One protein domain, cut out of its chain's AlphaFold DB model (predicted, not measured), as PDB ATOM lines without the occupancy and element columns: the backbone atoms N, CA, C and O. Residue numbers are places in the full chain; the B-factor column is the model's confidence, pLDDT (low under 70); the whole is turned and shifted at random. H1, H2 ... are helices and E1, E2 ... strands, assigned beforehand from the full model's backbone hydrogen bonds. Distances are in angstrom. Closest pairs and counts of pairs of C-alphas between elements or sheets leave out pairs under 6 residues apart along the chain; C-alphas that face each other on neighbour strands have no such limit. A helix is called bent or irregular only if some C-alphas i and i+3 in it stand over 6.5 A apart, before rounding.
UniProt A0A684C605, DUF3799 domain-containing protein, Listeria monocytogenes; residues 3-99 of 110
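What this domain is: This is residues 3 to 99 of the 110 residues of the protein "DUF3799 domain-containing protein" of Listeria monocytogenes (UniProt A0A684C605). The model is an open arch, with the long bent helix H3 as its crossbar, the strand hairpin E1 and E2 near one end and the small helix H4 set off beyond the other. H2 packs with residues 19 to 24 on residues 61 to 66 of H3, about perpendicular to it, and the short H1 lies near H2. The printed part has 97 residues, with four named helices and two named strands in the order H1, H2, E1, E2, H3, H4; the two strands form one antiparallel sheet, and the class is mostly helix. The whole is loose, with a radius of gyration of the C-alphas of 17.3 A and spans of 44 by 42 by 24 A.

How they stand to each other: Strands E1, residues 40 to 44, and E2, residues 52 to 56, are antiparallel neighbours and form a hairpin, with 159 degrees between their directions. N 41 and O 55 are within hydrogen-bond range at 2.9 A, and so are N 43 and O 53 at 2.8 A. A tight link joins E2 to H3, residues 59 to 81. By its hydrogen bonds H3 was assigned as one helix, but it is bent: C-alphas 71 and 74 are 7.1 A apart, and its arms H3a, residues 59 to 71, and H3b, residues 74 to 81, stand at a steep tilt of 50 degrees. H2, residues 18 to 33, touches H3a with residues 19 to 24 alone, about perpendicular at 87 degrees; the closest C-alphas are those of Ala 23 and Met 62, 5.0 A apart. H1, residues 12 to 15, is close to H2 but not clearly touching, with the C-alphas of Ile 13 and Val 19 closest at 6.3 A. H4, residues 93 to 98, is apart from H3a and H3b. Every O i to N i+4 pair is within hydrogen-bond range in H2, H3a, H3b and H4, while H1 is too short for such a pair.

Where its parts are: E1 is 13.0 A long from first to last C-alpha and E2 13.6 A. H3a, 18.7 A long, begins at C-alpha 59 at (23.126, 38.033, 46.319), and H3b is 10.6 A long. H2 measures 22.1 A, H1 5.0 A and H4 8.7 A. H1 begins at C-alpha 12 at (7.177, 40.121, 41.088), and H4 ends at C-alpha 98 at (1.951, 30.497, 11.897).

The domain as a whole: The two C-alphas farthest apart, those of Pro 49 and Glu 83, are 51.2 A apart. The printed part has no cut, and its long link is the one from H3 to H4, with 11 residues. The mean pLDDT of the printed part is 95.1, and no printed residue is under 70.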
ATOM      1  N   ASP A   3       5.070  30.321  40.455       91.94
ATOM      2  CA  ASP A   3       6.012  30.417  39.350       91.94
ATOM      3  C   ASP A   3       6.441  28.999  38.981       91.94
ATOM      4  O   ASP A   3       6.937  28.265  39.835       91.94
ATOM      5  N   GLU A   4       6.165  28.607  37.740       90.75
ATOM      6  CA  GLU A   4       6.398  27.241  37.266       90.75
ATOM      7  C   GLU A   4       7.888  26.957  37.090       90.75
ATOM      8  O   GLU A   4       8.339  25.885  37.475       90.75
ATOM      9  N   ARG A   5       8.665  27.946  36.621       86.88
ATOM     10  CA  ARG A   5      10.120  27.826  36.457       86.88
ATOM     11  C   ARG A   5      10.802  27.538  37.793       86.88
ATOM     12  O   ARG A   5      11.638  26.651  37.879       86.88
ATOM     13  N   LEU A   6      10.432  28.273  38.841       85.75
ATOM     14  CA  LEU A   6      11.029  28.128  40.173       85.75
ATOM     15  C   LEU A   6      10.349  27.054  41.039       85.75
ATOM     16  O   LEU A   6      10.789  26.819  42.165       85.75
ATOM     17  N   ASN A   7       9.242  26.469  40.569       91.44
ATOM     18  CA  ASN A   7       8.402  25.513  41.297       91.44
ATOM     19  C   ASN A   7       8.039  25.964  42.733       91.44
ATOM     20  O   ASN A   7       8.011  25.181  43.683       91.44
ATOM     21  N   ARG A   8       7.804  27.270  42.921       92.38
ATOM     22  CA  ARG A   8       7.460  27.855  44.227       92.38
ATOM     23  C   ARG A   8       6.669  29.146  44.091       92.38
ATOM     24  O   ARG A   8       6.548  29.743  43.022       92.38
ATOM     25  N   LYS A   9       6.156  29.647  45.218       93.44
ATOM     26  CA  LYS A   9       5.647  31.023  45.274       93.44
ATOM     27  C   LYS A   9       6.810  32.002  45.109       93.44
ATOM     28  O   LYS A   9       7.766  31.977  45.882       93.44
ATOM     29  N   ALA A  10       6.666  32.898  44.142       92.81
ATOM     30  CA  ALA A  10       7.636  33.937  43.844       92.81
ATOM     31  C   ALA A  10       6.975  35.325  43.817       92.81
ATOM     32  O   ALA A  10       5.770  35.480  43.529       92.81
ATOM     33  N   ASN A  11       7.759  36.341  44.175       93.69
ATOM     34  CA  ASN A  11       7.341  37.742  44.113       93.69
ATOM     35  C   ASN A  11       7.484  38.295  42.677       93.69
ATOM     36  O   ASN A  11       7.873  37.577  41.760       93.69
ATOM     37  N   PHE A  12       7.118  39.557  42.442       93.62
ATOM     38  CA  PHE A  12       7.177  40.121  41.088       93.62
ATOM     39  C   PHE A  12       8.617  40.281  40.562       93.62
ATOM     40  O   PHE A  12       8.820  40.192  39.360       93.62
ATOM     41  N   ILE A  13       9.607  40.471  41.440       94.75
ATOM     42  CA  ILE A  13      11.019  40.645  41.066       94.75
ATOM     43  C   ILE A  13      11.577  39.356  40.475       94.75
ATOM     44  O   ILE A  13      12.204  39.373  39.421       94.75
ATOM     45  N   GLU A  14      11.284  38.234  41.122       94.19
ATOM     46  CA  GLU A  14      11.684  36.906  40.652       94.19
ATOM     47  C   GLU A  14      10.934  36.516  39.370       94.19
ATOM     48  O   GLU A  14      11.544  36.096  38.392       94.19
ATOM     49  N   ARG A  15       9.609  36.713  39.344       93.56
ATOM     50  CA  ARG A  15       8.746  36.264  38.234       93.56
ATOM     51  C   ARG A  15       8.974  37.011  36.924       93.56
ATOM     52  O   ARG A  15       8.703  36.464  35.865       93.56
ATOM     53  N   PHE A  16       9.395  38.271  36.991       94.06
ATOM     54  CA  PHE A  16       9.652  39.089  35.804       94.06
ATOM     55  C   PHE A  16      11.143  39.162  35.437       94.06
ATOM     56  O   PHE A  16      11.510  39.951  34.574       94.06
ATOM     57  N   GLY A  17      12.001  38.351  36.071       94.88
ATOM     58  CA  GLY A  17      13.419  38.254  35.710       94.88
ATOM     59  C   GLY A  17      14.284  39.440  36.150       94.88
ATOM     60  O   GLY A  17      15.414  39.579  35.686       94.88
ATOM     61  N   TYR A  18      13.803  40.290  37.065       97.19
ATOM     62  CA  TYR A  18      14.579  41.439  37.551       97.19
ATOM     63  C   TYR A  18      15.810  41.022  38.362       97.19
ATOM     64  O   TYR A  18      16.780  41.773  38.417       97.19
ATOM     65  N   VAL A  19      15.799  39.828  38.963       97.25
ATOM     66  CA  VAL A  19      16.984  39.278  39.641       97.25
ATOM     67  C   VAL A  19      18.116  39.061  38.636       97.25
ATOM     68  O   VAL A  19      19.189  39.633  38.811       97.25
ATOM     69  N   LEU A  20      17.850  38.317  37.555       97.25
ATOM     70  CA  LEU A  20      18.820  38.076  36.485       97.25
ATOM     71  C   LEU A  20      19.297  39.387  35.854       97.25
ATOM     72  O   LEU A  20      20.495  39.585  35.668       97.25
ATOM     73  N   GLN A  21      18.369  40.306  35.567       97.69
ATOM     74  CA  GLN A  21      18.704  41.605  34.984       97.69
ATOM     75  C   GLN A  21      19.748  42.356  35.824       97.69
ATOM     76  O   GLN A  21      20.741  42.847  35.286       97.69
ATOM     77  N   MET A  22      19.531  42.446  37.139       97.88
ATOM     78  CA  MET A  22      20.455  43.138  38.038       97.88
ATOM     79  C   MET A  22      21.779  42.388  38.192       97.88
ATOM     80  O   MET A  22      22.827  43.027  38.218       97.88
ATOM     81  N   ALA A  23      21.744  41.053  38.228       97.69
ATOM     82  CA  ALA A  23      22.944  40.230  38.312       97.69
ATOM     83  C   ALA A  23      23.870  40.448  37.100       97.69
ATOM     84  O   ALA A  23      25.061  40.707  37.267       97.69
ATOM     85  N   VAL A  24      23.306  40.447  35.885       97.81
ATOM     86  CA  VAL A  24      24.049  40.718  34.642       97.81
ATOM     87  C   VAL A  24      24.629  42.132  34.640       97.81
ATOM     88  O   VAL A  24      25.785  42.317  34.271       97.81
ATOM     89  N   TYR A  25      23.866  43.141  35.074       97.75
ATOM     90  CA  TYR A  25      24.382  44.511  35.154       97.75
ATOM     91  C   TYR A  25      25.549  44.636  36.128       97.75
ATOM     92  O   TYR A  25      26.567  45.224  35.771       97.75
ATOM     93  N   CYS A  26      25.435  44.069  37.330       97.50
ATOM     94  CA  CYS A  26      26.537  44.077  38.285       97.50
ATOM     95  C   CYS A  26      27.782  43.387  37.721       97.50
ATOM     96  O   CYS A  26      28.874  43.930  37.860       97.50
ATOM     97  N   GLU A  27      27.625  42.247  37.047       96.94
ATOM     98  CA  GLU A  27      28.752  41.515  36.466       96.94
ATOM     99  C   GLU A  27      29.435  42.297  35.334       96.94
ATOM    100  O   GLU A  27      30.658  42.433  35.329       96.94
ATOM    101  N   LEU A  28      28.668  42.900  34.421       97.81
ATOM    102  CA  LEU A  28      29.226  43.738  33.353       97.81
ATOM    103  C   LEU A  28      29.953  44.970  33.910       97.81
ATOM    104  O   LEU A  28      31.047  45.310  33.460       97.81
ATOM    105  N   LEU A  29      29.377  45.626  34.921       97.88
ATOM    106  CA  LEU A  29      30.010  46.768  35.580       97.88
ATOM    107  C   LEU A  29      31.276  46.352  36.339       97.88
ATOM    108  O   LEU A  29      32.264  47.086  36.320       97.88
ATOM    109  N   ARG A  30      31.279  45.174  36.969       97.44
ATOM    110  CA  ARG A  30      32.466  44.614  37.621       97.44
ATOM    111  C   ARG A  30      33.584  44.377  36.611       97.44
ATOM    112  O   ARG A  30      34.704  44.798  36.866       97.44
ATOM    113  N   GLN A  31      33.285  43.787  35.453       97.62
ATOM    114  CA  GLN A  31      34.268  43.585  34.378       97.62
ATOM    115  C   GLN A  31      34.824  44.905  33.826       97.62
ATOM    116  O   GLN A  31      36.003  44.986  33.496       97.62
ATOM    117  N   GLN A  32      33.992  45.945  33.736       98.25
ATOM    118  CA  GLN A  32      34.393  47.240  33.187       98.25
ATOM    119  C   GLN A  32      35.194  48.105  34.173       98.25
ATOM    120  O   GLN A  32      36.104  48.823  33.759       98.25
ATOM    121  N   TYR A  33      34.833  48.089  35.458       97.88
ATOM    122  CA  TYR A  33      35.347  49.038  36.452       97.88
ATOM    123  C   TYR A  33      36.155  48.398  37.584       97.88
ATOM    124  O   TYR A  33      36.647  49.137  38.437       97.88
ATOM    125  N   ASP A  34      36.252  47.066  37.614       96.69
ATOM    126  CA  ASP A  34      36.897  46.274  38.669       96.69
ATOM    127  C   ASP A  34      36.386  46.629  40.079       96.69
ATOM    128  O   ASP A  34      37.132  46.846  41.034       96.69
ATOM    129  N   LYS A  35      35.060  46.782  40.192       96.06
ATOM    130  CA  LYS A  35      34.365  47.180  41.424       96.06
ATOM    131  C   LYS A  35      33.100  46.364  41.629       96.06
ATOM    132  O   LYS A  35      32.421  46.000  40.674       96.06
ATOM    133  N   ASN A  36      32.748  46.161  42.893       93.31
ATOM    134  CA  ASN A  36      31.477  45.557  43.272       93.31
ATOM    135  C   ASN A  36      30.386  46.629  43.346       93.31
ATOM    136  O   ASN A  36      30.595  47.704  43.914       93.31
ATOM    137  N   PHE A  37      29.215  46.315  42.797       95.06
ATOM    138  CA  PHE A  37      28.053  47.197  42.776       95.06
ATOM    139  C   PHE A  37      26.891  46.548  43.524       95.06
ATOM    140  O   PHE A  37      26.626  45.359  43.364       95.06
ATOM    141  N   LEU A  38      26.183  47.347  44.325       94.38
ATOM    142  CA  LEU A  38      24.956  46.930  44.997       94.38
ATOM    143  C   LEU A  38      23.753  47.385  44.157       94.38
ATOM    144  O   LEU A  38      23.515  48.595  44.067       94.38
ATOM    145  N   PRO A  39      22.987  46.467  43.545       96.50
ATOM    146  CA  PRO A  39      21.842  46.849  42.737       96.50
ATOM    147  C   PRO A  39      20.647  47.225  43.619       96.50
ATOM    148  O   PRO A  39      20.387  46.610  44.657       96.50
ATOM    149  N   LEU A  40      19.888  48.226  43.171       96.56
ATOM    150  CA  LEU A  40      18.670  48.701  43.824       96.56
ATOM    151  C   LEU A  40      17.565  48.881  42.785       96.56
ATOM    152  O   LEU A  40      17.772  49.514  41.751       96.56
ATOM    153  N   ILE A  41      16.368  48.382  43.092       96.81
ATOM    154  CA  ILE A  41      15.170  48.630  42.285       96.81
ATOM    155  C   ILE A  41      14.356  49.737  42.951       96.81
ATOM    156  O   ILE A  41      13.842  49.558  44.055       96.81
ATOM    157  N   ALA A  42      14.206  50.868  42.263       97.19
ATOM    158  CA  ALA A  42      13.260  51.916  42.632       97.19
ATOM    159  C   ALA A  42      11.910  51.657  41.945       97.19
ATOM    160  O   ALA A  42      11.761  51.871  40.743       97.19
ATOM    161  N   ALA A  43      10.929  51.164  42.701       96.50
ATOM    162  CA  ALA A  43       9.601  50.825  42.199       96.50
ATOM    163  C   ALA A  43       8.573  51.891  42.600       96.50
ATOM    164  O   ALA A  43       8.513  52.278  43.766       96.50
ATOM    165  N   VAL A  44       7.736  52.319  41.651       97.31
ATOM    166  CA  VAL A  44       6.625  53.257  41.882       97.31
ATOM    167  C   VAL A  44       5.325  52.637  41.374       97.31
ATOM    168  O   VAL A  44       5.243  52.201  40.224       97.31
ATOM    169  N   SER A  45       4.308  52.562  42.232       96.81
ATOM    170  CA  SER A  45       3.003  51.998  41.886       96.81
ATOM    171  C   SER A  45       2.168  52.983  41.061       96.81
ATOM    172  O   SER A  45       2.240  54.197  41.238       96.81
ATOM    173  N   LYS A  46       1.327  52.452  40.164       97.12
ATOM    174  CA  LYS A  46       0.388  53.243  39.342       97.12
ATOM    175  C   LYS A  46      -0.937  53.554  40.059       97.12
ATOM    176  O   LYS A  46      -1.889  53.997  39.425       97.12
ATOM    177  N   GLN A  47      -1.037  53.252  41.354       96.12
ATOM    178  CA  GLN A  47      -2.234  53.524  42.152       96.12
ATOM    179  C   GLN A  47      -2.328  55.020  42.485       96.12
ATOM    180  O   GLN A  47      -1.349  55.757  42.360       96.12
ATOM    181  N   THR A  48      -3.519  55.469  42.889       94.94
ATOM    182  CA  THR A  48      -3.756  56.827  43.400       94.94
ATOM    183  C   THR A  48      -4.230  56.722  44.855       94.94
ATOM    184  O   THR A  48      -5.333  56.220  45.071       94.94
ATOM    185  N   PRO A  49      -3.430  57.156  45.849       94.00
ATOM    186  CA  PRO A  49      -2.079  57.717  45.723       94.00
ATOM    187  C   PRO A  49      -1.024  56.667  45.328       94.00
ATOM    188  O   PRO A  49      -1.228  55.465  45.506       94.00
ATOM    189  N   SER A  50       0.106  57.127  44.785       96.88
ATOM    190  CA  SER A  50       1.221  56.254  44.400       96.88
ATOM    191  C   SER A  50       2.027  55.799  45.615       96.88
ATOM    192  O   SER A  50       2.205  56.545  46.576       96.88
ATOM    193  N   GLU A  51       2.570  54.585  45.543       96.88
ATOM    194  CA  GLU A  51       3.486  54.023  46.538       96.88
ATOM    195  C   GLU A  51       4.877  53.870  45.916       96.88
ATOM    196  O   GLU A  51       5.006  53.272  44.847       96.88
ATOM    197  N   ALA A  52       5.917  54.380  46.580       96.88
ATOM    198  CA  ALA A  52       7.305  54.239  46.146       96.88
ATOM    199  C   ALA A  52       8.100  53.355  47.119       96.88
ATOM    200  O   ALA A  52       7.952  53.478  48.336       96.88
ATOM    201  N   LYS A  53       8.951  52.471  46.587       96.50
ATOM    202  CA  LYS A  53       9.816  51.566  47.362       96.50
ATOM    203  C   LYS A  53      11.202  51.463  46.734       96.50
ATOM    204  O   LYS A  53      11.324  51.366  45.516       96.50
ATOM    205  N   LEU A  54      12.229  51.419  47.580       97.00
ATOM    206  CA  LEU A  54      13.571  50.973  47.207       97.00
ATOM    207  C   LEU A  54      13.730  49.526  47.658       97.00
ATOM    208  O   LEU A  54      13.447  49.205  48.812       97.00
ATOM    209  N   ILE A  55      14.138  48.656  46.742       97.06
ATOM    210  CA  ILE A  55      14.185  47.219  46.981       97.06
ATOM    211  C   ILE A  55      15.595  46.713  46.705       97.06
ATOM    212  O   ILE A  55      16.130  46.903  45.612       97.06
ATOM    213  N   THR A  56      16.180  46.069  47.710       96.31
ATOM    214  CA  THR A  56      17.442  45.339  47.606       96.31
ATOM    215  C   THR A  56      17.198  43.923  47.095       96.31
ATOM    216  O   THR A  56      16.104  43.366  47.232       96.31
ATOM    217  N   LEU A  57      18.229  43.331  46.498       95.38
ATOM    218  CA  LEU A  57      18.190  41.965  45.988       95.38
ATOM    219  C   LEU A  57      19.105  41.060  46.815       95.38
ATOM    220  O   LEU A  57      20.106  41.505  47.369       95.38
ATOM    221  N   SER A  58      18.734  39.785  46.904       94.94
ATOM    222  CA  SER A  58      19.559  38.749  47.529       94.94
ATOM    223  C   SER A  58      20.691  38.361  46.581       94.94
ATOM    224  O   SER A  58      20.431  38.006  45.432       94.94
ATOM    225  N   GLU A  59      21.927  38.412  47.074       94.69
ATOM    226  CA  GLU A  59      23.126  38.033  46.319       94.69
ATOM    227  C   GLU A  59      23.103  36.564  45.890       94.69
ATOM    228  O   GLU A  59      23.339  36.267  44.726       94.69
ATOM    229  N   GLU A  60      22.700  35.663  46.788       95.88
ATOM    230  CA  GLU A  60      22.527  34.233  46.495       95.88
ATOM    231  C   GLU A  60      21.609  34.003  45.287       95.88
ATOM    232  O   GLU A  60      21.939  33.246  44.378       95.88
ATOM    233  N   LYS A  61      20.479  34.718  45.223       95.25
ATOM    234  CA  LYS A  61      19.561  34.615  44.080       95.25
ATOM    235  C   LYS A  61      20.159  35.187  42.798       95.25
ATOM    236  O   LYS A  61      19.847  34.688  41.725       95.25
ATOM    237  N   MET A  62      20.980  36.234  42.889       97.06
ATOM    238  CA  MET A  62      21.678  36.781  41.721       97.06
ATOM    239  C   MET A  62      22.713  35.796  41.178       97.06
ATOM    240  O   MET A  62      22.778  35.617  39.966       97.06
ATOM    241  N   ILE A  63      23.471  35.136  42.058       96.69
ATOM    242  CA  ILE A  63      24.423  34.088  41.671       96.69
ATOM    243  C   ILE A  63      23.683  32.934  40.990       96.69
ATOM    244  O   ILE A  63      24.046  32.566  39.877       96.69
ATOM    245  N   TYR A  64      22.604  32.439  41.601       95.44
ATOM    246  CA  TYR A  64      21.795  31.355  41.037       95.44
ATOM    247  C   TYR A  64      21.286  31.674  39.621       95.44
ATOM    248  O   TYR A  64      21.441  30.874  38.705       95.44
ATOM    249  N   GLU A  65      20.731  32.869  39.395       96.06
ATOM    250  CA  GLU A  65      20.250  33.253  38.059       96.06
ATOM    251  C   GLU A  65      21.392  33.391  37.033       96.06
ATOM    252  O   GLU A  65      21.186  33.121  35.851       96.06
ATOM    253  N   LEU A  66      22.599  33.799  37.449       97.06
ATOM    254  CA  LEU A  66      23.767  33.835  36.559       97.06
ATOM    255  C   LEU A  66      24.250  32.433  36.176       97.06
ATOM    256  O   LEU A  66      24.672  32.238  35.035       97.06
ATOM    257  N   GLU A  67      24.187  31.470  37.096       96.50
ATOM    258  CA  GLU A  67      24.489  30.064  36.808       96.50
ATOM    259  C   GLU A  67      23.484  29.487  35.806       96.50
ATOM    260  O   GLU A  67      23.893  28.995  34.755       96.50
ATOM    261  N   GLU A  68      22.186  29.676  36.047       94.94
ATOM    262  CA  GLU A  68      21.125  29.280  35.110       94.94
ATOM    263  C   GLU A  68      21.309  29.935  33.730       94.94
ATOM    264  O   GLU A  68      21.169  29.285  32.692       94.94
ATOM    265  N   LEU A  69      21.667  31.226  33.678       96.12
ATOM    266  CA  LEU A  69      21.966  31.903  32.414       96.12
ATOM    267  C   LEU A  69      23.147  31.240  31.698       96.12
ATOM    268  O   LEU A  69      23.076  31.017  30.491       96.12
ATOM    269  N   LYS A  70      24.226  30.936  32.422       95.94
ATOM    270  CA  LYS A  70      25.431  30.325  31.857       95.94
ATOM    271  C   LYS A  70      25.136  28.962  31.229       95.94
ATOM    272  O   LYS A  70      25.681  28.672  30.169       95.94
ATOM    273  N   GLU A  71      24.268  28.163  31.840       94.88
ATOM    274  CA  GLU A  71      23.875  26.853  31.309       94.88
ATOM    275  C   GLU A  71      23.015  26.962  30.040       94.88
ATOM    276  O   GLU A  71      23.130  26.140  29.132       94.88
ATOM    277  N   ASN A  72      22.182  28.001  29.937       93.62
ATOM    278  CA  ASN A  72      21.203  28.130  28.855       93.62
ATOM    279  C   ASN A  72      21.663  29.012  27.680       93.62
ATOM    280  O   ASN A  72      21.140  28.888  26.569       93.62
ATOM    281  N   ILE A  73      22.630  29.914  27.889       96.31
ATOM    282  CA  ILE A  73      22.995  30.928  26.887       96.31
ATOM    283  C   ILE A  73      23.561  30.317  25.601       96.31
ATOM    284  O   ILE A  73      23.322  30.850  24.519       96.31
ATOM    285  N   GLU A  74      24.256  29.181  25.686       96.31
ATOM    286  CA  GLU A  74      24.816  28.516  24.506       96.31
ATOM    287  C   GLU A  74      23.726  28.032  23.548       96.31
ATOM    288  O   GLU A  74      23.841  28.230  22.340       96.31
ATOM    289  N   HIS A  75      22.641  27.456  24.072       95.56
ATOM    290  CA  HIS A  75      21.496  27.060  23.252       95.56
ATOM    291  C   HIS A  75      20.867  28.277  22.562       95.56
ATOM    292  O   HIS A  75      20.640  28.255  21.354       95.56
ATOM    293  N   VAL A  76      20.683  29.383  23.291       95.81
ATOM    294  CA  VAL A  76      20.162  30.636  22.716       95.81
ATOM    295  C   VAL A  76      21.052  31.143  21.576       95.81
ATOM    296  O   VAL A  76      20.537  31.594  20.553       95.81
ATOM    297  N   VAL A  77      22.379  31.062  21.723       97.50
ATOM    298  CA  VAL A  77      23.333  31.463  20.676       97.50
ATOM    299  C   VAL A  77      23.224  30.564  19.445       97.50
ATOM    300  O   VAL A  77      23.132  31.091  18.338       97.50
ATOM    301  N   ARG A  78      23.170  29.237  19.615       98.12
ATOM    302  CA  ARG A  78      23.028  28.295  18.490       98.12
ATOM    303  C   ARG A  78      21.733  28.513  17.716       98.12
ATOM    304  O   ARG A  78      21.767  28.619  16.491       98.12
ATOM    305  N   VAL A  79      20.611  28.672  18.421       97.69
ATOM    306  CA  VAL A  79      19.314  28.985  17.801       97.69
ATOM    307  C   VAL A  79      19.378  30.314  17.049       97.69
ATOM    308  O   VAL A  79      18.943  30.413  15.905       97.69
ATOM    309  N   LYS A  80      19.983  31.344  17.653       97.12
ATOM    310  CA  LYS A  80      20.157  32.656  17.013       97.12
ATOM    311  C   LYS A  80      21.018  32.590  15.745       97.12
ATOM    312  O   LYS A  80      20.753  33.339  14.808       97.12
ATOM    313  N   ASN A  81      22.032  31.727  15.719       97.81
ATOM    314  CA  ASN A  81      22.912  31.534  14.565       97.81
ATOM    315  C   ASN A  81      22.315  30.608  13.489       97.81
ATOM    316  O   ASN A  81      22.915  30.463  12.425       97.81
ATOM    317  N   GLY A  82      21.156  29.988  13.739       96.94
ATOM    318  CA  GLY A  82      20.556  28.997  12.839       96.94
ATOM    319  C   GLY A  82      21.264  27.637  12.856       96.94
ATOM    320  O   GLY A  82      21.100  26.849  11.931       96.94
ATOM    321  N   GLU A  83      22.066  27.368  13.886       98.12
ATOM    322  CA  GLU A  83      22.737  26.078  14.097       98.12
ATOM    323  C   GLU A  83      21.784  25.035  14.710       98.12
ATOM    324  O   GLU A  83      22.013  23.833  14.593       98.12
ATOM    325  N   GLU A  84      20.712  25.495  15.360       97.06
ATOM    326  CA  GLU A  84      19.670  24.685  15.993       97.06
ATOM    327  C   GLU A  84      18.292  25.309  15.703       97.06
ATOM    328  O   GLU A  84      18.153  26.534  15.693       97.06
ATOM    329  N   GLU A  85      17.266  24.493  15.453       95.19
ATOM    330  CA  GLU A  85      15.906  24.990  15.199       95.19
ATOM    331  C   GLU A  85      15.236  25.474  16.501       95.19
ATOM    332  O   GLU A  85      15.348  24.812  17.537       95.19
ATOM    333  N   PRO A  86      14.498  26.599  16.485       94.12
ATOM    334  CA  PRO A  86      13.796  27.087  17.664       94.12
ATOM    335  C   PRO A  86      12.609  26.191  18.037       94.12
ATOM    336  O   PRO A  86      11.820  25.765  17.189       94.12
ATOM    337  N   VAL A  87      12.398  26.000  19.339       92.44
ATOM    338  CA  VAL A  87      11.199  25.329  19.854       92.44
ATOM    339  C   VAL A  87      10.031  26.320  19.913       92.44
ATOM    340  O   VAL A  87      10.085  27.342  20.597       92.44
ATOM    341  N   SER A  88       8.948  26.015  19.195       90.56
ATOM    342  CA  SER A  88       7.705  26.797  19.228       90.56
ATOM    343  C   SER A  88       6.995  26.640  20.574       90.56
ATOM    344  O   SER A  88       6.792  25.520  21.037       90.56
ATOM    345  N   CYS A  89       6.539  27.741  21.181       91.25
ATOM    346  CA  CYS A  89       5.751  27.663  22.417       91.25
ATOM    347  C   CYS A  89       4.282  27.277  22.180       91.25
ATOM    348  O   CYS A  89       3.560  27.023  23.138       91.25
ATOM    349  N   GLY A  90       3.804  27.301  20.930       88.88
ATOM    350  CA  GLY A  90       2.437  26.923  20.540       88.88
ATOM    351  C   GLY A  90       1.321  27.887  20.968       88.88
ATOM    352  O   GLY A  90       0.267  27.911  20.336       88.88
ATOM    353  N   ILE A  91       1.552  28.722  21.985       89.25
ATOM    354  CA  ILE A  91       0.508  29.520  22.649       89.25
ATOM    355  C   ILE A  91       0.577  31.028  22.365       89.25
ATOM    356  O   ILE A  91      -0.420  31.736  22.530       89.25
ATOM    357  N   CYS A  92       1.731  31.560  21.942       93.06
ATOM    358  CA  CYS A  92       1.876  32.999  21.706       93.06
ATOM    359  C   CYS A  92       1.201  33.443  20.394       93.06
ATOM    360  O   CYS A  92       0.819  32.625  19.558       93.06
ATOM    361  N   GLU A  93       1.027  34.754  20.206       96.06
ATOM    362  CA  GLU A  93       0.430  35.317  18.983       96.06
ATOM    363  C   GLU A  93       1.190  34.905  17.718       96.06
ATOM    364  O   GLU A  93       0.568  34.475  16.749       96.06
ATOM    365  N   TYR A  94       2.526  34.940  17.761       94.19
ATOM    366  CA  TYR A  94       3.361  34.511  16.642       94.19
ATOM    367  C   TYR A  94       3.106  33.043  16.274       94.19
ATOM    368  O   TYR A  94       2.807  32.754  15.118       94.19
ATOM    369  N   CYS A  95       3.142  32.125  17.248       92.50
ATOM    370  CA  CYS A  95       2.868  30.708  17.007       92.50
ATOM    371  C   CYS A  95       1.452  30.501  16.458       92.50
ATOM    372  O   CYS A  95       1.289  29.833  15.445       92.50
ATOM    373  N   ARG A  96       0.428  31.134  17.049       90.50
ATOM    374  CA  ARG A  96      -0.963  31.009  16.579       90.50
ATOM    375  C   ARG A  96      -1.157  31.511  15.148       90.50
ATOM    376  O   ARG A  96      -1.915  30.897  14.407       90.50
ATOM    377  N   GLY A  97      -0.459  32.576  14.750       93.00
ATOM    378  CA  GLY A  97      -0.496  33.099  13.380       93.00
ATOM    379  C   GLY A  97       0.224  32.226  12.343       93.00
ATOM    380  O   GLY A  97      -0.075  32.332  11.158       93.00
ATOM    381  N   HIS A  98       1.145  31.358  12.776       89.50
ATOM    382  CA  HIS A  98       1.951  30.497  11.897       89.50
ATOM    383  C   HIS A  98       1.635  28.999  12.040       89.50
ATOM    384  O   HIS A  98       2.168  28.183  11.284       89.50
ATOM    385  N   ASN A  99       0.757  28.626  12.975       83.38
ATOM    386  CA  ASN A  99       0.294  27.257  13.156       83.38
ATOM    387  C   ASN A  99      -0.498  26.809  11.922       83.38
ATOM    388  O   ASN A  99      -1.492  27.422  11.534       83.38
TER     389      ASN A  99